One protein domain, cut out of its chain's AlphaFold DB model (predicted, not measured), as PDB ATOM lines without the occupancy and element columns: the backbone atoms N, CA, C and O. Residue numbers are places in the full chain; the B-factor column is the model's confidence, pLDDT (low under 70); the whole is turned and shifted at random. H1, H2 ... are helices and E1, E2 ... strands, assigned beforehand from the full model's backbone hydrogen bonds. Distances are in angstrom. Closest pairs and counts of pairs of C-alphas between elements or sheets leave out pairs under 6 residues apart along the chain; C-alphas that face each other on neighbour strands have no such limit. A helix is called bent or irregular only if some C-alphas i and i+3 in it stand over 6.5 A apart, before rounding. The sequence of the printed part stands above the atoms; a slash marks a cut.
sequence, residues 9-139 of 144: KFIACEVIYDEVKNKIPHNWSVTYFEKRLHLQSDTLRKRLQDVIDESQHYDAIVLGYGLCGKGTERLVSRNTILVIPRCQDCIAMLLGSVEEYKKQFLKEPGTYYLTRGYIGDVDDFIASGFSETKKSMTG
ATOM      1  N   LYS A   9     -22.499  -0.968 -12.490       98.31
ATOM      2  CA  LYS A   9     -23.712  -1.220 -13.263       98.31
ATOM      3  C   LYS A   9     -23.880  -2.725 -13.441       98.31
ATOM      4  O   LYS A   9     -22.985  -3.377 -13.966       98.31
ATOM      5  N   PHE A  10     -25.010  -3.283 -13.032       98.38
ATOM      6  CA  PHE A  10     -25.377  -4.671 -13.294       98.38
ATOM      7  C   PHE A  10     -26.451  -4.729 -14.379       98.38
ATOM      8  O   PHE A  10     -27.457  -4.024 -14.283       98.38
ATOM      9  N   ILE A  11     -26.228  -5.541 -15.413       98.38
ATOM     10  CA  ILE A  11     -27.161  -5.712 -16.533       98.38
ATOM     11  C   ILE A  11     -27.497  -7.196 -16.662       98.38
ATOM     12  O   ILE A  11     -26.601  -7.992 -16.921       98.38
ATOM     13  N   ALA A  12     -28.756  -7.591 -16.489       97.31
ATOM     14  CA  ALA A  12     -29.165  -9.002 -16.478       97.31
ATOM     15  C   ALA A  12     -30.501  -9.231 -17.199       97.31
ATOM     16  O   ALA A  12     -31.194  -8.280 -17.541       97.31
ATOM     17  N   CYS A  13     -30.901 -10.483 -17.430       94.88
ATOM     18  CA  CYS A  13     -32.301 -10.759 -17.768       94.88
ATOM     19  C   CYS A  13     -33.140 -10.820 -16.492       94.88
ATOM     20  O   CYS A  13     -32.602 -11.054 -15.410       94.88
ATOM     21  N   GLU A  14     -34.457 -10.675 -16.623       95.19
ATOM     22  CA  GLU A  14     -35.408 -10.848 -15.517       95.19
ATOM     23  C   GLU A  14     -35.171 -12.144 -14.740       95.19
ATOM     24  O   GLU A  14     -35.193 -12.117 -13.517       95.19
ATOM     25  N   VAL A  15     -34.870 -13.254 -15.427       95.25
ATOM     26  CA  VAL A  15     -34.629 -14.557 -14.785       95.25
ATOM     27  C   VAL A  15     -33.433 -14.498 -13.837       95.25
ATOM     28  O   VAL A  15     -33.539 -14.913 -12.692       95.25
ATOM     29  N   ILE A  16     -32.297 -13.965 -14.293       96.06
ATOM     30  CA  ILE A  16     -31.091 -13.861 -13.462       96.06
ATOM     31  C   ILE A  16     -31.261 -12.796 -12.380       96.06
ATOM     32  O   ILE A  16     -30.846 -13.010 -11.243       96.06
ATOM     33  N   TYR A  17     -31.875 -11.659 -12.713       96.75
ATOM     34  CA  TYR A  17     -32.154 -10.611 -11.738       96.75
ATOM     35  C   TYR A  17     -33.016 -11.142 -10.591       96.75
ATOM     36  O   TYR A  17     -32.708 -10.894  -9.430       96.75
ATOM     37  N   ASP A  18     -34.047 -11.922 -10.902       96.19
ATOM     38  CA  ASP A  18     -34.965 -12.473  -9.918       96.19
ATOM     39  C   ASP A  18     -34.281 -13.385  -8.885       96.19
ATOM     40  O   ASP A  18     -34.605 -13.310  -7.696       96.19
ATOM     41  N   GLU A  19     -33.283 -14.158  -9.319       95.38
ATOM     42  CA  GLU A  19     -32.487 -15.051  -8.466       95.38
ATOM     43  C   GLU A  19     -31.489 -14.298  -7.576       95.38
ATOM     44  O   GLU A  19     -31.207 -14.706  -6.447       95.38
ATOM     45  N   VAL A  20     -30.944 -13.177  -8.057       94.88
ATOM     46  CA  VAL A  20     -29.833 -12.487  -7.379       94.88
ATOM     47  C   VAL A  20     -30.218 -11.161  -6.729       94.88
ATOM     48  O   VAL A  20     -29.414 -10.632  -5.966       94.88
ATOM     49  N   LYS A  21     -31.428 -10.627  -6.952       95.38
ATOM     50  CA  LYS A  21     -31.856  -9.283  -6.499       95.38
ATOM     51  C   LYS A  21     -31.596  -9.003  -5.019       95.38
ATOM     52  O   LYS A  21     -31.139  -7.921  -4.674       95.38
ATOM     53  N   ASN A  22     -31.783 -10.001  -4.155       95.50
ATOM     54  CA  ASN A  22     -31.578  -9.877  -2.704       95.50
ATOM     55  C   ASN A  22     -30.101  -9.961  -2.274       95.50
ATOM     56  O   ASN A  22     -29.786  -9.851  -1.091       95.50
ATOM     57  N   LYS A  23     -29.192 -10.230  -3.214       94.38
ATOM     58  CA  LYS A  23     -27.742 -10.329  -3.006       94.38
ATOM     59  C   LYS A  23     -26.974  -9.207  -3.708       94.38
ATOM     60  O   LYS A  23     -25.778  -9.063  -3.464       94.38
ATOM     61  N   ILE A  24     -27.637  -8.419  -4.559       94.56
ATOM     62  CA  ILE A  24     -27.028  -7.259  -5.214       94.56
ATOM     63  C   ILE A  24     -26.785  -6.170  -4.154       94.56
ATOM     64  O   ILE A  24     -27.718  -5.807  -3.435       94.56
ATOM     65  N   PRO A  25     -25.562  -5.618  -4.042       94.00
ATOM     66  CA  PRO A  25     -25.303  -4.498  -3.146       94.00
ATOM     67  C   PRO A  25     -26.179  -3.281  -3.481       94.00
ATOM     68  O   PRO A  25     -26.288  -2.892  -4.641       94.00
ATOM     69  N   HIS A  26     -26.743  -2.624  -2.464       90.75
ATOM     70  CA  HIS A  26     -27.668  -1.491  -2.644       90.75
ATOM     71  C   HIS A  26     -27.094  -0.301  -3.428       90.75
ATOM     72  O   HIS A  26     -27.845   0.511  -3.955       90.75
ATOM     73  N   ASN A  27     -25.770  -0.168  -3.491       91.75
ATOM     74  CA  ASN A  27     -25.093   0.906  -4.213       91.75
ATOM     75  C   ASN A  27     -24.847   0.593  -5.702       91.75
ATOM     76  O   ASN A  27     -24.189   1.380  -6.384       91.75
ATOM     77  N   TRP A  28     -25.298  -0.560  -6.201       96.06
ATOM     78  CA  TRP A  28     -25.196  -0.913  -7.615       96.06
ATOM     79  C   TRP A  28     -26.403  -0.372  -8.381       96.06
ATOM     80  O   TRP A  28     -27.543  -0.507  -7.945       96.06
ATOM     81  N   SER A  29     -26.159   0.206  -9.558       97.81
ATOM     82  CA  SER A  29     -27.232   0.490 -10.511       97.81
ATOM     83  C   SER A  29     -27.587  -0.794 -11.244       97.81
ATOM     84  O   SER A  29     -26.694  -1.512 -11.692       97.81
ATOM     85  N   VAL A  30     -28.876  -1.074 -11.414       98.19
ATOM     86  CA  VAL A  30     -29.351  -2.285 -12.086       98.19
ATOM     87  C   VAL A  30     -30.193  -1.910 -13.299       98.19
ATOM     88  O   VAL A  30     -31.017  -1.003 -13.235       98.19
ATOM     89  N   THR A  31     -29.981  -2.611 -14.408       98.38
ATOM     90  CA  THR A  31     -30.902  -2.668 -15.548       98.38
ATOM     91  C   THR A  31     -31.166  -4.133 -15.849       98.38
ATOM     92  O   THR A  31     -30.243  -4.945 -15.817       98.38
ATOM     93  N   TYR A  32     -32.408  -4.493 -16.149       97.38
ATOM     94  CA  TYR A  32     -32.707  -5.836 -16.616       97.38
ATOM     95  C   TYR A  32     -33.691  -5.833 -17.777       97.38
ATOM     96  O   TYR A  32     -34.480  -4.902 -17.930       97.38
ATOM     97  N   PHE A  33     -33.603  -6.866 -18.612       96.19
ATOM     98  CA  PHE A  33     -34.443  -7.034 -19.795       96.19
ATOM     99  C   PHE A  33     -35.387  -8.227 -19.664       96.19
ATOM    100  O   PHE A  33     -35.082  -9.202 -18.973       96.19
ATOM    101  N   GLU A  34     -36.487  -8.169 -20.411       93.06
ATOM    102  CA  GLU A  34     -37.496  -9.223 -20.513       93.06
ATOM    103  C   GLU A  34     -36.892 -10.616 -20.763       93.06
ATOM    104  O   GLU A  34     -35.998 -10.799 -21.601       93.06
ATOM    105  N   LYS A  35     -37.397 -11.631 -20.051       88.62
ATOM    106  CA  LYS A  35     -36.816 -12.990 -20.053       88.62
ATOM    107  C   LYS A  35     -36.628 -13.612 -21.443       88.62
ATOM    108  O   LYS A  35     -35.678 -14.366 -21.648       88.62
ATOM    109  N   ARG A  36     -37.498 -13.296 -22.410       90.19
ATOM    110  CA  ARG A  36     -37.506 -13.893 -23.762       90.19
ATOM    111  C   ARG A  36     -36.564 -13.217 -24.759       90.19
ATOM    112  O   ARG A  36     -36.400 -13.737 -25.860       90.19
ATOM    113  N   LEU A  37     -35.914 -12.111 -24.396       89.50
ATOM    114  CA  LEU A  37     -35.075 -11.352 -25.329       89.50
ATOM    115  C   LEU A  37     -33.889 -12.164 -25.882       89.50
ATOM    116  O   LEU A  37     -33.433 -11.913 -26.992       89.50
ATOM    117  N   HIS A  38     -33.425 -13.188 -25.157       86.25
ATOM    118  CA  HIS A  38     -32.362 -14.092 -25.617       86.25
ATOM    119  C   HIS A  38     -32.743 -14.936 -26.846       86.25
ATOM    120  O   HIS A  38     -31.862 -15.499 -27.487       86.25
ATOM    121  N   LEU A  39     -34.034 -15.019 -27.191       89.00
ATOM    122  CA  LEU A  39     -34.504 -15.641 -28.434       89.00
ATOM    123  C   LEU A  39     -34.242 -14.752 -29.664       89.00
ATOM    124  O   LEU A  39     -34.357 -15.213 -30.795       89.00
ATOM    125  N   GLN A  40     -33.900 -13.479 -29.447       94.00
ATOM    126  CA  GLN A  40     -33.611 -12.484 -30.475       94.00
ATOM    127  C   GLN A  40     -32.201 -11.919 -30.261       94.00
ATOM    128  O   GLN A  40     -32.034 -10.776 -29.836       94.00
ATOM    129  N   SER A  41     -31.170 -12.725 -30.527       93.12
ATOM    130  CA  SER A  41     -29.777 -12.419 -30.167       93.12
ATOM    131  C   SER A  41     -29.262 -11.073 -30.682       93.12
ATOM    132  O   SER A  41     -28.532 -10.394 -29.965       93.12
ATOM    133  N   ASP A  42     -29.649 -10.657 -31.890       95.88
ATOM    134  CA  ASP A  42     -29.242  -9.360 -32.446       95.88
ATOM    135  C   ASP A  42     -29.902  -8.190 -31.709       95.88
ATOM    136  O   ASP A  42     -29.235  -7.207 -31.379       95.88
ATOM    137  N   THR A  43     -31.187  -8.327 -31.370       96.56
ATOM    138  CA  THR A  43     -31.913  -7.357 -30.542       96.56
ATOM    139  C   THR A  43     -31.317  -7.287 -29.138       96.56
ATOM    140  O   THR A  43     -31.095  -6.190 -28.625       96.56
ATOM    141  N   LEU A  44     -31.016  -8.440 -28.526       96.50
ATOM    142  CA  LEU A  44     -30.358  -8.511 -27.221       96.50
ATOM    143  C   LEU A  44     -29.007  -7.794 -27.254       96.50
ATOM    144  O   LEU A  44     -28.749  -6.949 -26.399       96.50
ATOM    145  N   ARG A  45     -28.175  -8.085 -28.260       97.25
ATOM    146  CA  ARG A  45     -26.858  -7.462 -28.420       97.25
ATOM    147  C   ARG A  45     -26.965  -5.951 -28.548       97.25
ATOM    148  O   ARG A  45     -26.241  -5.243 -27.858       97.25
ATOM    149  N   LYS A  46     -27.881  -5.462 -29.390       97.94
ATOM    150  CA  LYS A  46     -28.109  -4.025 -29.568       97.94
ATOM    151  C   LYS A  46     -28.495  -3.359 -28.247       97.94
ATOM    152  O   LYS A  46     -27.825  -2.427 -27.830       97.94
ATOM    153  N   ARG A  47     -29.498  -3.894 -27.541       97.94
ATOM    154  CA  ARG A  47     -29.942  -3.333 -26.253       97.94
ATOM    155  C   ARG A  47     -28.854  -3.376 -25.179       97.94
ATOM    156  O   ARG A  47     -28.732  -2.441 -24.396       97.94
ATOM    157  N   LEU A  48     -28.062  -4.449 -25.129       98.12
ATOM    158  CA  LEU A  48     -26.910  -4.529 -24.230       98.12
ATOM    159  C   LEU A  48     -25.873  -3.456 -24.565       98.12
ATOM    160  O   LEU A  48     -25.390  -2.791 -23.653       98.12
ATOM    161  N   GLN A  49     -25.555  -3.275 -25.848       98.50
ATOM    162  CA  GLN A  49     -24.597  -2.271 -26.303       98.50
ATOM    163  C   GLN A  49     -25.071  -0.850 -25.972       98.50
ATOM    164  O   GLN A  49     -24.286  -0.093 -25.411       98.50
ATOM    165  N   ASP A  50     -26.348  -0.531 -26.204       98.56
ATOM    166  CA  ASP A  50     -26.938   0.773 -25.868       98.56
ATOM    167  C   ASP A  50     -26.743   1.094 -24.369       98.56
ATOM    168  O   ASP A  50     -26.190   2.133 -24.004       98.56
ATOM    169  N   VAL A  51     -27.084   0.151 -23.479       98.50
ATOM    170  CA  VAL A  51     -26.906   0.341 -22.026       98.50
ATOM    171  C   VAL A  51     -25.428   0.409 -21.635       98.50
ATOM    172  O   VAL A  51     -25.070   1.158 -20.722       98.50
ATOM    173  N   ILE A  52     -24.550  -0.355 -22.292       98.62
ATOM    174  CA  ILE A  52     -23.102  -0.287 -22.059       98.62
ATOM    175  C   ILE A  52     -22.573   1.099 -22.437       98.62
ATOM    176  O   ILE A  52     -21.845   1.698 -21.643       98.62
ATOM    177  N   ASP A  53     -22.953   1.629 -23.598       98.50
ATOM    178  CA  ASP A  53     -22.515   2.935 -24.093       98.50
ATOM    179  C   ASP A  53     -22.992   4.097 -23.208       98.50
ATOM    180  O   ASP A  53     -22.245   5.052 -22.992       98.50
ATOM    181  N   GLU A  54     -24.172   3.988 -22.601       98.19
ATOM    182  CA  GLU A  54     -24.671   4.947 -21.602       98.19
ATOM    183  C   GLU A  54     -23.966   4.816 -20.236       98.19
ATOM    184  O   GLU A  54     -23.920   5.756 -19.436       98.19
ATOM    185  N   SER A  55     -23.366   3.656 -19.958       98.19
ATOM    186  CA  SER A  55     -22.789   3.302 -18.653       98.19
ATOM    187  C   SER A  55     -21.272   3.522 -18.561       98.19
ATOM    188  O   SER A  55     -20.613   2.977 -17.677       98.19
ATOM    189  N   GLN A  56     -20.695   4.357 -19.427       97.81
ATOM    190  CA  GLN A  56     -19.241   4.595 -19.474       97.81
ATOM    191  C   GLN A  56     -18.684   5.416 -18.291       97.81
ATOM    192  O   GLN A  56     -17.480   5.637 -18.191       97.81
ATOM    193  N   HIS A  57     -19.551   5.885 -17.392       96.62
ATOM    194  CA  HIS A  57     -19.194   6.633 -16.182       96.62
ATOM    195  C   HIS A  57     -19.121   5.752 -14.918       96.62
ATOM    196  O   HIS A  57     -18.889   6.264 -13.820       96.62
ATOM    197  N   TYR A  58     -19.351   4.440 -15.049       97.31
ATOM    198  CA  TYR A  58     -19.211   3.465 -13.963       97.31
ATOM    199  C   TYR A  58     -17.777   2.927 -13.879       97.31
ATOM    200  O   TYR A  58     -17.044   2.897 -14.867       97.31
ATOM    201  N   ASP A  59     -17.390   2.425 -12.704       96.69
ATOM    202  CA  ASP A  59     -16.107   1.740 -12.512       96.69
ATOM    203  C   ASP A  59     -16.087   0.346 -13.153       96.69
ATOM    204  O   ASP A  59     -15.024  -0.159 -13.525       96.69
ATOM    205  N   ALA A  60     -17.250  -0.309 -13.207       97.69
ATOM    206  CA  ALA A  60     -17.438  -1.600 -13.852       97.69
ATOM    207  C   ALA A  60     -18.894  -1.797 -14.297       97.69
ATOM    208  O   ALA A  60     -19.829  -1.394 -13.603       97.69
ATOM    209  N   ILE A  61     -19.062  -2.491 -15.418       98.50
ATOM    210  CA  ILE A  61     -20.323  -3.052 -15.893       98.50
ATOM    211  C   ILE A  61     -20.221  -4.570 -15.742       98.50
ATOM    212  O   ILE A  61     -19.281  -5.181 -16.244       98.50
ATOM    213  N   VAL A  62     -21.170  -5.185 -15.047       97.88
ATOM    214  CA  VAL A  62     -21.232  -6.630 -14.813       97.88
ATOM    215  C   VAL A  62     -22.457  -7.184 -15.524       97.88
ATOM    216  O   VAL A  62     -23.578  -6.755 -15.251       97.88
ATOM    217  N   LEU A  63     -22.252  -8.148 -16.419       97.75
ATOM    218  CA  LEU A  63     -23.350  -8.830 -17.093       97.75
ATOM    219  C   LEU A  63     -23.810 -10.048 -16.288       97.75
ATOM    220  O   LEU A  63     -23.024 -10.929 -15.955       97.75
ATOM    221  N   GLY A  64     -25.109 -10.130 -16.028       96.19
ATOM    222  CA  GLY A  64     -25.813 -11.330 -15.592       96.19
ATOM    223  C   GLY A  64     -26.252 -12.182 -16.784       96.19
ATOM    224  O   GLY A  64     -27.421 -12.549 -16.867       96.19
ATOM    225  N   TYR A  65     -25.344 -12.420 -17.732       95.94
ATOM    226  CA  TYR A  65     -25.598 -13.135 -18.984       95.94
ATOM    227  C   TYR A  65     -24.420 -14.043 -19.340       95.94
ATOM    228  O   TYR A  65     -23.271 -13.616 -19.256       95.94
ATOM    229  N   GLY A  66     -24.710 -15.257 -19.810       94.19
ATOM    230  CA  GLY A  66     -23.740 -16.056 -20.566       94.19
ATOM    231  C   GLY A  66     -23.654 -15.610 -22.029       94.19
ATOM    232  O   GLY A  66     -23.964 -14.470 -22.374       94.19
ATOM    233  N   LEU A  67     -23.287 -16.525 -22.929       92.81
ATOM    234  CA  LEU A  67     -23.345 -16.283 -24.378       92.81
ATOM    235  C   LEU A  67     -24.784 -16.127 -24.899       92.81
ATOM    236  O   LEU A  67     -24.993 -15.344 -25.822       92.81
ATOM    237  N   CYS A  68     -25.764 -16.834 -24.317       86.69
ATOM    238  CA  CYS A  68     -27.213 -16.655 -24.537       86.69
ATOM    239  C   CYS A  68     -27.590 -16.482 -26.019       86.69
ATOM    240  O   CYS A  68     -28.009 -15.407 -26.445       86.69
ATOM    241  N   GLY A  69     -27.362 -17.521 -26.828       82.56
ATOM    242  CA  GLY A  69     -27.628 -17.463 -28.270       82.56
ATOM    243  C   GLY A  69     -26.677 -16.541 -29.044       82.56
ATOM    244  O   GLY A  69     -27.020 -16.094 -30.134       82.56
ATOM    245  N   LYS A  70     -25.488 -16.251 -28.492       90.38
ATOM    246  CA  LYS A  70     -24.505 -15.257 -28.975       90.38
ATOM    247  C   LYS A  70     -24.938 -13.796 -28.797       90.38
ATOM    248  O   LYS A  70     -24.370 -12.906 -29.431       90.38
ATOM    249  N   GLY A  71     -25.915 -13.517 -27.933       93.00
ATOM    250  CA  GLY A  71     -26.377 -12.155 -27.654       93.00
ATOM    251  C   GLY A  71     -25.332 -11.262 -26.975       93.00
ATOM    252  O   GLY A  71     -25.381 -10.048 -27.131       93.00
ATOM    253  N   THR A  72     -24.354 -11.841 -26.273       95.50
ATOM    254  CA  THR A  72     -23.244 -11.091 -25.647       95.50
ATOM    255  C   THR A  72     -21.968 -11.050 -26.491       95.50
ATOM    256  O   THR A  72     -20.969 -10.450 -26.096       95.50
ATOM    257  N   GLU A  73     -21.978 -11.675 -27.669       94.38
ATOM    258  CA  GLU A  73     -20.833 -11.679 -28.577       94.38
ATOM    259  C   GLU A  73     -20.581 -10.268 -29.137       94.38
ATOM    260  O   GLU A  73     -21.528  -9.572 -29.504       94.38
ATOM    261  N   ARG A  74     -19.302  -9.870 -29.245       95.62
ATOM    262  CA  ARG A  74     -18.837  -8.579 -29.806       95.62
ATOM    263  C   ARG A  74     -19.312  -7.315 -29.070       95.62
ATOM    264  O   ARG A  74     -19.249  -6.234 -29.646       95.62
ATOM    265  N   LEU A  75     -19.739  -7.421 -27.812       97.62
ATOM    266  CA  LEU A  75     -19.969  -6.237 -26.981       97.62
ATOM    267  C   LEU A  75     -18.653  -5.510 -26.696       97.62
ATOM    268  O   LEU A  75     -17.626  -6.145 -26.443       97.62
ATOM    269  N   VAL A  76     -18.695  -4.180 -26.708       97.62
ATOM    270  CA  VAL A  76     -17.518  -3.332 -26.492       97.62
ATOM    271  C   VAL A  76     -17.820  -2.290 -25.425       97.62
ATOM    272  O   VAL A  76     -18.861  -1.641 -25.446       97.62
ATOM    273  N   SER A  77     -16.868  -2.098 -24.512       98.06
ATOM    274  CA  SER A  77     -16.852  -0.986 -23.561       98.06
ATOM    275  C   SER A  77     -15.536  -0.233 -23.709       98.06
ATOM    276  O   SER A  77     -14.475  -0.853 -23.771       98.06
ATOM    277  N   ARG A  78     -15.608   1.096 -23.808       95.94
ATOM    278  CA  ARG A  78     -14.466   1.949 -24.171       95.94
ATOM    279  C   ARG A  78     -13.661   2.373 -22.949       95.94
ATOM    280  O   ARG A  78     -12.441   2.275 -22.950       95.94
ATOM    281  N   ASN A  79     -14.365   2.820 -21.915       96.25
ATOM    282  CA  ASN A  79     -13.776   3.480 -20.750       96.25
ATOM    283  C   ASN A  79     -14.042   2.720 -19.444       96.25
ATOM    284  O   ASN A  79     -13.342   2.925 -18.455       96.25
ATOM    285  N   THR A  80     -15.034   1.829 -19.437       97.38
ATOM    286  CA  THR A  80     -15.442   1.070 -18.250       97.38
ATOM    287  C   THR A  80     -15.075  -0.404 -18.381       97.38
ATOM    288  O   THR A  80     -15.209  -0.995 -19.452       97.38
ATOM    289  N   ILE A  81     -14.664  -1.033 -17.278       97.81
ATOM    290  CA  ILE A  81     -14.402  -2.476 -17.230       97.81
ATOM    291  C   ILE A  81     -15.706  -3.235 -17.489       97.81
ATOM    292  O   ILE A  81     -16.652  -3.106 -16.714       97.81
ATOM    293  N   LEU A  82     -15.738  -4.062 -18.533       97.88
ATOM    294  CA  LEU A  82     -16.857  -4.956 -18.825       97.88
ATOM    295  C   LEU A  82     -16.543  -6.367 -18.312       97.88
ATOM    296  O   LEU A  82     -15.593  -7.005 -18.759       97.88
ATOM    297  N   VAL A  83     -17.339  -6.847 -17.359       97.25
ATOM    298  CA  VAL A  83     -17.230  -8.184 -16.767       97.25
ATOM    299  C   VAL A  83     -18.331  -9.064 -17.340       97.25
ATOM    300  O   VAL A  83     -19.515  -8.784 -17.151       97.25
ATOM    301  N   ILE A  84     -17.932 -10.146 -18.008       95.00
ATOM    302  CA  ILE A  84     -18.848 -11.115 -18.618       95.00
ATOM    303  C   ILE A  84     -18.569 -12.510 -18.032       95.00
ATOM    304  O   ILE A  84     -17.413 -12.947 -18.037       95.00
ATOM    305  N   PRO A  85     -19.593 -13.219 -17.529       93.69
ATOM    306  CA  PRO A  85     -19.504 -14.628 -17.166       93.69
ATOM    307  C   PRO A  85     -18.983 -15.492 -18.320       93.69
ATOM    308  O   PRO A  85     -19.465 -15.423 -19.450       93.69
ATOM    309  N   ARG A  86     -18.000 -16.352 -18.037       93.75
ATOM    310  CA  ARG A  86     -17.428 -17.268 -19.033       93.75
ATOM    311  C   ARG A  86     -18.252 -18.557 -19.122       93.75
ATOM    312  O   ARG A  86     -17.816 -19.603 -18.652       93.75
ATOM    313  N   CYS A  87     -19.433 -18.483 -19.726       94.25
ATOM    314  CA  CYS A  87     -20.336 -19.624 -19.902       94.25
ATOM    315  C   CYS A  87     -21.174 -19.528 -21.189       94.25
ATOM    316  O   CYS A  87     -21.348 -18.451 -21.761       94.25
ATOM    317  N   GLN A  88     -21.688 -20.668 -21.666       90.75
ATOM    318  CA  GLN A  88     -22.474 -20.746 -22.907       90.75
ATOM    319  C   GLN A  88     -23.857 -20.089 -22.779       90.75
ATOM    320  O   GLN A  88     -24.360 -19.474 -23.719       90.75
ATOM    321  N   ASP A  89     -24.474 -20.188 -21.610       92.19
ATOM    322  CA  ASP A  89     -25.781 -19.618 -21.321       92.19
ATOM    323  C   ASP A  89     -25.923 -19.333 -19.818       92.19
ATOM    324  O   ASP A  89     -24.994 -19.523 -19.026       92.19
ATOM    325  N   CYS A  90     -27.096 -18.838 -19.436       94.19
ATOM    326  CA  CYS A  90     -27.429 -18.559 -18.047       94.19
ATOM    327  C   CYS A  90     -27.673 -19.825 -17.207       94.19
ATOM    328  O   CYS A  90     -27.645 -19.727 -15.984       94.19
ATOM    329  N   ILE A  91     -27.878 -21.004 -17.803       95.12
ATOM    330  CA  ILE A  91     -28.125 -22.248 -17.055       95.12
ATOM    331  C   ILE A  91     -26.867 -22.630 -16.276       95.12
ATOM    332  O   ILE A  91     -26.945 -22.914 -15.084       95.12
ATOM    333  N   ALA A  92     -25.691 -22.544 -16.901       95.19
ATOM    334  CA  ALA A  92     -24.426 -22.781 -16.204       95.19
ATOM    335  C   ALA A  92     -24.190 -21.809 -15.033       95.19
ATOM    336  O   ALA A  92     -23.613 -22.197 -14.020       95.19
ATOM    337  N   MET A  93     -24.666 -20.562 -15.139       93.94
ATOM    338  CA  MET A  93     -24.612 -19.612 -14.023       93.94
ATOM    339  C   MET A  93     -25.539 -20.029 -12.880       93.94
ATOM    340  O   MET A  93     -25.136 -19.963 -11.722       93.94
ATOM    341  N   LEU A  94     -26.757 -20.473 -13.202       94.56
ATOM    342  CA  LEU A  94     -27.752 -20.923 -12.223       94.56
ATOM    343  C   LEU A  94     -27.316 -22.202 -11.496       94.56
ATOM    344  O   LEU A  94     -27.515 -22.324 -10.294       94.56
ATOM    345  N   LEU A  95     -26.665 -23.125 -12.207       95.38
ATOM    346  CA  LEU A  95     -26.068 -24.333 -11.626       95.38
ATOM    347  C   LEU A  95     -24.765 -24.052 -10.857       95.38
ATOM    348  O   LEU A  95     -24.229 -24.941 -10.199       95.38
ATOM    349  N   GLY A  96     -24.232 -22.832 -10.946       92.94
ATOM    350  CA  GLY A  96     -23.041 -22.383 -10.230       92.94
ATOM    351  C   GLY A  96     -21.706 -22.693 -10.912       92.94
ATOM    352  O   GLY A  96     -20.686 -22.149 -10.492       92.94
ATOM    353  N   SER A  97     -21.671 -23.522 -11.962       94.75
ATOM    354  CA  SER A  97     -20.460 -23.752 -12.758       94.75
ATOM    355  C   SER A  97     -20.743 -24.361 -14.137       94.75
ATOM    356  O   SER A  97     -21.772 -25.001 -14.372       94.75
ATOM    357  N   VAL A  98     -19.784 -24.200 -15.056       96.25
ATOM    358  CA  VAL A  98     -19.811 -24.853 -16.378       96.25
ATOM    359  C   VAL A  98     -19.604 -26.365 -16.235       96.25
ATOM    360  O   VAL A  98     -20.140 -27.146 -17.018       96.25
ATOM    361  N   GLU A  99     -18.838 -26.787 -15.234       96.94
ATOM    362  CA  GLU A  99     -18.587 -28.182 -14.889       96.94
ATOM    363  C   GLU A  99     -19.879 -28.879 -14.454       96.94
ATOM    364  O   GLU A  99     -20.198 -29.952 -14.969       96.94
ATOM    365  N   GLU A 100     -20.658 -28.244 -13.574       96.56
ATOM    366  CA  GLU A 100     -21.945 -28.782 -13.132       96.56
ATOM    367  C   GLU A 100     -22.949 -28.826 -14.288       96.56
ATOM    368  O   GLU A 100     -23.603 -29.848 -14.483       96.56
ATOM    369  N   TYR A 101     -23.004 -27.786 -15.128       95.88
ATOM    370  CA  TYR A 101     -23.809 -27.820 -16.353       95.88
ATOM    371  C   TYR A 101     -23.468 -29.018 -17.243       95.88
ATOM    372  O   TYR A 101     -24.357 -29.773 -17.634       95.88
ATOM    373  N   LYS A 102     -22.180 -29.239 -17.531       95.81
ATOM    374  CA  LYS A 102     -21.737 -30.373 -18.358       95.81
ATOM    375  C   LYS A 102     -22.115 -31.709 -17.733       95.81
ATOM    376  O   LYS A 102     -22.551 -32.604 -18.447       95.81
ATOM    377  N   LYS A 103     -21.965 -31.848 -16.416       96.69
ATOM    378  CA  LYS A 103     -22.342 -33.063 -15.687       96.69
ATOM    379  C   LYS A 103     -23.838 -33.354 -15.815       96.69
ATOM    380  O   LYS A 103     -24.192 -34.489 -16.115       96.69
ATOM    381  N   GLN A 104     -24.698 -32.352 -15.621       96.00
ATOM    382  CA  GLN A 104     -26.149 -32.521 -15.763       96.00
ATOM    383  C   GLN A 104     -26.538 -32.830 -17.211       96.00
ATOM    384  O   GLN A 104     -27.280 -33.777 -17.452       96.00
ATOM    385  N   PHE A 105     -25.956 -32.115 -18.178       94.75
ATOM    386  CA  PHE A 105     -26.192 -32.353 -19.602       94.75
ATOM    387  C   PHE A 105     -25.775 -33.760 -20.048       94.75
ATOM    388  O   PHE A 105     -26.507 -34.407 -20.783       94.75
ATOM    389  N   LEU A 106     -24.618 -34.258 -19.597       96.81
ATOM    390  CA  LEU A 106     -24.154 -35.611 -19.924       96.81
ATOM    391  C   LEU A 106     -24.991 -36.701 -19.252       96.81
ATOM    392  O   LEU A 106     -25.116 -37.793 -19.798       96.81
ATOM    393  N   LYS A 107     -25.528 -36.420 -18.061       97.31
ATOM    394  CA  LYS A 107     -26.373 -37.357 -17.323       97.31
ATOM    395  C   LYS A 107     -27.758 -37.481 -17.953       97.31
ATOM    396  O   LYS A 107     -28.249 -38.594 -18.086       97.31
ATOM    397  N   GLU A 108     -28.379 -36.353 -18.287       96.44
ATOM    398  CA  GLU A 108     -29.734 -36.294 -18.833       96.44
ATOM    399  C   GLU A 108     -29.895 -35.038 -19.714       96.44
ATOM    400  O   GLU A 108     -30.265 -33.965 -19.217       96.44
ATOM    401  N   PRO A 109     -29.617 -35.136 -21.030       92.31
ATOM    402  CA  PRO A 109     -29.728 -34.007 -21.955       92.31
ATOM    403  C   PRO A 109     -31.140 -33.406 -22.028       92.31
ATOM    404  O   PRO A 109     -31.283 -32.235 -22.376       92.31
ATOM    405  N   GLY A 110     -32.177 -34.189 -21.696       93.81
ATOM    406  CA  GLY A 110     -33.584 -33.773 -21.691       93.81
ATOM    407  C   GLY A 110     -34.025 -32.991 -20.448       93.81
ATOM    408  O   GLY A 110     -35.222 -32.782 -20.253       93.81
ATOM    409  N   THR A 111     -33.093 -32.581 -19.583       91.94
ATOM    410  CA  THR A 111     -33.417 -31.895 -18.326       91.94
ATOM    411  C   THR A 111     -34.034 -30.514 -18.566       91.94
ATOM    412  O   THR A 111     -33.449 -29.653 -19.226       91.94
ATOM    413  N   TYR A 112     -35.190 -30.267 -17.947       91.81
ATOM    414  CA  TYR A 112     -35.806 -28.942 -17.874       91.81
ATOM    415  C   TYR A 112     -35.211 -28.144 -16.709       91.81
ATOM    416  O   TYR A 112     -35.282 -28.565 -15.556       91.81
ATOM    417  N   TYR A 113     -34.668 -26.962 -17.004       91.25
ATOM    418  CA  TYR A 113     -34.143 -26.039 -15.996       91.25
ATOM    419  C   TYR A 113     -35.167 -24.947 -15.729       91.25
ATOM    420  O   TYR A 113     -35.443 -24.119 -16.597       91.25
ATOM    421  N   LEU A 114     -35.740 -24.955 -14.529       91.50
ATOM    422  CA  LEU A 114     -36.814 -24.049 -14.158       91.50
ATOM    423  C   LEU A 114     -36.437 -23.261 -12.908       91.50
ATOM    424  O   LEU A 114     -35.952 -23.818 -11.928       91.50
ATOM    425  N   THR A 115     -36.700 -21.961 -12.948       91.81
ATOM    426  CA  THR A 115     -36.583 -21.059 -11.803       91.81
ATOM    427  C   THR A 115     -37.860 -20.245 -11.665       91.81
ATOM    428  O   THR A 115     -38.643 -20.164 -12.620       91.81
ATOM    429  N   ARG A 116     -38.075 -19.596 -10.510       90.69
ATOM    430  CA  ARG A 116     -39.239 -18.710 -10.344       90.69
ATOM    431  C   ARG A 116     -39.209 -17.585 -11.378       90.69
ATOM    432  O   ARG A 116     -40.226 -17.328 -12.010       90.69
ATOM    433  N   GLY A 117     -38.043 -16.991 -11.638       88.62
ATOM    434  CA  GLY A 117     -37.895 -15.962 -12.670       88.62
ATOM    435  C   GLY A 117     -38.259 -16.436 -14.087       88.62
ATOM    436  O   GLY A 117     -38.737 -15.646 -14.902       88.62
ATOM    437  N   TYR A 118     -38.073 -17.725 -14.398       89.00
ATOM    438  CA  TYR A 118     -38.476 -18.293 -15.687       89.00
ATOM    439  C   TYR A 118     -39.977 -18.598 -15.744       89.00
ATOM    440  O   TYR A 118     -40.657 -18.158 -16.678       89.00
ATOM    441  N   ILE A 119     -40.491 -19.312 -14.738       88.50
ATOM    442  CA  ILE A 119     -41.892 -19.743 -14.665       88.50
ATOM    443  C   ILE A 119     -42.832 -18.534 -14.494       88.50
ATOM    444  O   ILE A 119     -43.852 -18.444 -15.173       88.50
ATOM    445  N   GLY A 120     -42.445 -17.560 -13.671       82.44
ATOM    446  CA  GLY A 120     -43.322 -16.499 -13.176       82.44
ATOM    447  C   GLY A 120     -44.155 -16.949 -11.973       82.44
ATOM    448  O   GLY A 120     -44.032 -18.079 -11.501       82.44
ATOM    449  N   ASP A 121     -45.007 -16.053 -11.484       75.88
ATOM    450  CA  ASP A 121     -45.971 -16.361 -10.428       75.88
ATOM    451  C   ASP A 121     -47.217 -16.977 -11.085       75.88
ATOM    452  O   ASP A 121     -48.085 -16.267 -11.591       75.88
ATOM    453  N   VAL A 122     -47.260 -18.309 -11.167       68.69
ATOM    454  CA  VAL A 122     -48.398 -19.062 -11.722       68.69
ATOM    455  C   VAL A 122     -48.886 -20.092 -10.712       68.69
ATOM    456  O   VAL A 122     -48.080 -20.794 -10.104       68.69
ATOM    457  N   ASP A 123     -50.208 -20.204 -10.568       62.00
ATOM    458  CA  ASP A 123     -50.837 -21.189  -9.678       62.00
ATOM    459  C   ASP A 123     -50.667 -22.630 -10.200       62.00
ATOM    460  O   ASP A 123     -50.643 -23.576  -9.416       62.00
ATOM    461  N   ASP A 124     -50.521 -22.803 -11.522       64.00
ATOM    462  CA  ASP A 124     -50.322 -24.103 -12.169       64.00
ATOM    463  C   ASP A 124     -49.450 -23.964 -13.435       64.00
ATOM    464  O   ASP A 124     -49.904 -23.485 -14.477       64.00
ATOM    465  N   PHE A 125     -48.164 -24.328 -13.346       64.25
ATOM    466  CA  PHE A 125     -47.202 -24.106 -14.440       64.25
ATOM    467  C   PHE A 125     -47.252 -25.183 -15.529       64.25
ATOM    468  O   PHE A 125     -46.938 -24.905 -16.685       64.25
ATOM    469  N   ILE A 126     -47.635 -26.411 -15.166       65.00
ATOM    470  CA  ILE A 126     -47.776 -27.525 -16.113       65.00
ATOM    471  C   ILE A 126     -49.067 -27.350 -16.920       65.00
ATOM    472  O   ILE A 126     -49.114 -27.655 -18.111       65.00
ATOM    473  N   ALA A 127     -50.108 -26.831 -16.270       56.06
ATOM    474  CA  ALA A 127     -51.461 -26.732 -16.796       56.06
ATOM    475  C   ALA A 127     -51.932 -25.274 -16.958       56.06
ATOM    476  O   ALA A 127     -53.134 -24.996 -16.913       56.06
ATOM    477  N   SER A 128     -51.021 -24.333 -17.225       52.56
ATOM    478  CA  SER A 128     -51.377 -22.916 -17.391       52.56
ATOM    479  C   SER A 128     -52.406 -22.692 -18.513       52.56
ATOM    480  O   SER A 128     -53.294 -21.864 -18.366       52.56
ATOM    481  N   GLY A 129     -52.366 -23.500 -19.581       51.56
ATOM    482  CA  GLY A 129     -53.405 -23.521 -20.624       51.56
ATOM    483  C   GLY A 129     -54.619 -24.406 -20.303       51.56
ATOM    484  O   GLY A 129     -55.658 -24.302 -20.948       51.56
ATOM    485  N   PHE A 130     -54.529 -25.286 -19.305       55.75
ATOM    486  CA  PHE A 130     -55.598 -26.218 -18.928       55.75
ATOM    487  C   PHE A 130     -56.721 -25.514 -18.167       55.75
ATOM    488  O   PHE A 130     -57.890 -25.834 -18.366       55.75
ATOM    489  N   SER A 131     -56.395 -24.532 -17.324       52.66
ATOM    490  CA  SER A 131     -57.389 -23.711 -16.621       52.66
ATOM    491  C   SER A 131     -58.178 -22.812 -17.589       52.66
ATOM    492  O   SER A 131     -59.399 -22.680 -17.462       52.66
ATOM    493  N   GLU A 132     -57.511 -22.273 -18.612       55.25
ATOM    494  CA  GLU A 132     -58.114 -21.515 -19.716       55.25
ATOM    495  C   GLU A 132     -58.993 -22.412 -20.604       55.25
ATOM    496  O   GLU A 132     -60.146 -22.075 -20.879       55.25
ATOM    497  N   THR A 133     -58.503 -23.608 -20.949       54.09
ATOM    498  CA  THR A 133     -59.259 -24.627 -21.701       54.09
ATOM    499  C   THR A 133     -60.472 -25.129 -20.905       54.09
ATOM    500  O   THR A 133     -61.556 -25.320 -21.452       54.09
ATOM    501  N   LYS A 134     -60.348 -25.276 -19.581       53.78
ATOM    502  CA  LYS A 134     -61.467 -25.641 -18.702       53.78
ATOM    503  C   LYS A 134     -62.546 -24.557 -18.705       53.78
ATOM    504  O   LYS A 134     -63.718 -24.894 -18.836       53.78
ATOM    505  N   LYS A 135     -62.170 -23.271 -18.643       55.62
ATOM    506  CA  LYS A 135     -63.117 -22.146 -18.762       55.62
ATOM    507  C   LYS A 135     -63.827 -22.124 -20.120       55.62
ATOM    508  O   LYS A 135     -65.042 -21.927 -20.145       55.62
ATOM    509  N   SER A 136     -63.119 -22.380 -21.225       56.97
ATOM    510  CA  SER A 136     -63.732 -22.446 -22.562       56.97
ATOM    511  C   SER A 136     -64.628 -23.675 -22.757       56.97
ATOM    512  O   SER A 136     -65.574 -23.624 -23.535       56.97
ATOM    513  N   MET A 137     -64.371 -24.772 -22.039       56.38
ATOM    514  CA  MET A 137     -65.216 -25.975 -22.049       56.38
ATOM    515  C   MET A 137     -66.474 -25.842 -21.180       56.38
ATOM    516  O   MET A 137     -67.490 -26.457 -21.491       56.38
ATOM    517  N   THR A 138     -66.435 -25.042 -20.110       59.75
ATOM    518  CA  THR A 138     -67.603 -24.795 -19.240       59.75
ATOM    519  C   THR A 138     -68.512 -23.666 -19.730       59.75
ATOM    520  O   THR A 138     -69.610 -23.501 -19.209       59.75
ATOM    521  N   GLY A 139     -68.076 -22.886 -20.724       58.06
ATOM    522  CA  GLY A 139     -68.851 -21.805 -21.330       58.06
ATOM    523  C   GLY A 139     -69.429 -22.185 -22.693       58.06
ATOM    524  O   GLY A 139     -68.927 -21.723 -23.713       58.06
TER     525      GLY A 139
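This is residues 9 to 139 of the 144 residues of the protein "DUF1638 domain-containing protein" of marine sediment metagenome (UniProt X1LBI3). A small parallel sheet of four strands has H1 over one face and H3 over the other; beyond it H4 and H5 form a corner, and the short H6 packs on H1. After H6 a thin tail ending in H7 runs out of the body, with residues 124 to 130 and 132 to 139 sticking out. The printed part has 131 residues with seven named helices and four named strands, in the order E1 H1 E2 H2 H3 E3 E4 H4 H5 H6 H7, and the sheet's order is E2 E1 E3 E4. The class is mixed, helices and strands; the whole is loose, with a radius of gyration of the C-alphas of 17.4 A, and elongated, spanning 60 by 37 by 30 A.

E1, residues 9 to 13, is an inner strand and the parallel neighbour of E2, residues 29 to 33, at 21 degrees, with N 10 and O 29 2.8 A apart, within hydrogen-bond range. On its other side E1 is parallel to E3, residues 60 to 64, at 13 degrees, with N 11 and O 62 2.9 A apart. E3 is parallel to the edge strand E4, residues 81 to 83, at 17 degrees, with N 61 and O 81 2.8 A apart. H1, residues 14 to 23, is on the sheet at a height of 9.2 A and runs along the strands over E1, at 5 degrees to it on the local plane. E1, H1 and E2 make a strand-helix-strand unit, two parallel neighbour strands with a helix between them in the chain, with a right-handed crossover. H3, residues 41 to 54, lies over E1 on the opposite face, at a height of 10.0 A and 16 degrees on the local plane. H2, residues 35 to 39, only grazes the sheet with residues 35 to 38. H2 and H3 only just touch, only at the corner, with 3 pairs of C-alphas within 8 A, the closest being Leu 37 and Leu 44 at 5.8 A. E2, H2 with H3, and E3 make a split unit, with E1 between the two strands; its crossover is right-handed. H4, residues 90 to 94, touches H5, residues 98 to 107, only at the corner, the closest C-alphas being Ala 92 and Val 98, 5.1 A. H6, residues 116 to 119, touches H1, the closest C-alphas being Val 15 and Gly 117, 4.1 A. H7, residues 128 to 138, is apart from each other named element. Every O i to N i+4 pair is within hydrogen-bond range in H3, H4 and H5, against 4 of 6 in H1, 6 of 7 in H7 and 0 of 1 in H2, which has 1 of 2 O i to N i+3 pairs within range; H6 is too short for an O i to N i+4 pair.

E1 begins at C-alpha 9, (-23.712, -1.220, -13.263), and is 13.6 A long; E2 is 14.0 A, E3 13.0 A and E4 6.4 A. H3, the longest helix by residues, is 20.0 A long and begins at C-alpha 41, (-29.777, -12.419, -30.167). H1 is 14.7 A, H2 9.1 A, H4 6.3 A, H5 14.2 A and H6 5.2 A. H1 is irregular, C-alphas 19 and 22 being 7.8 A apart, and so is H2, C-alphas 35 and 38 being 7.2 A apart. H7 is 16.4 A long and ends at C-alpha 138, (-67.603, -24.795, -19.240); it is neither bent nor irregular, but only just: C-alphas 128 and 131 are 6.1 A apart.

The C-alphas of Asn 79 and Thr 138, the two farthest apart, are 60.8 A apart. The printed part has no cut. The link from E3 to E4, residues 65 to 80, is long. Residues 105 to 112, of which 105 to 107 belong to H5, stand free. Mean pLDDT of the printed part is 89.6; residues 122 to 139 are under 70.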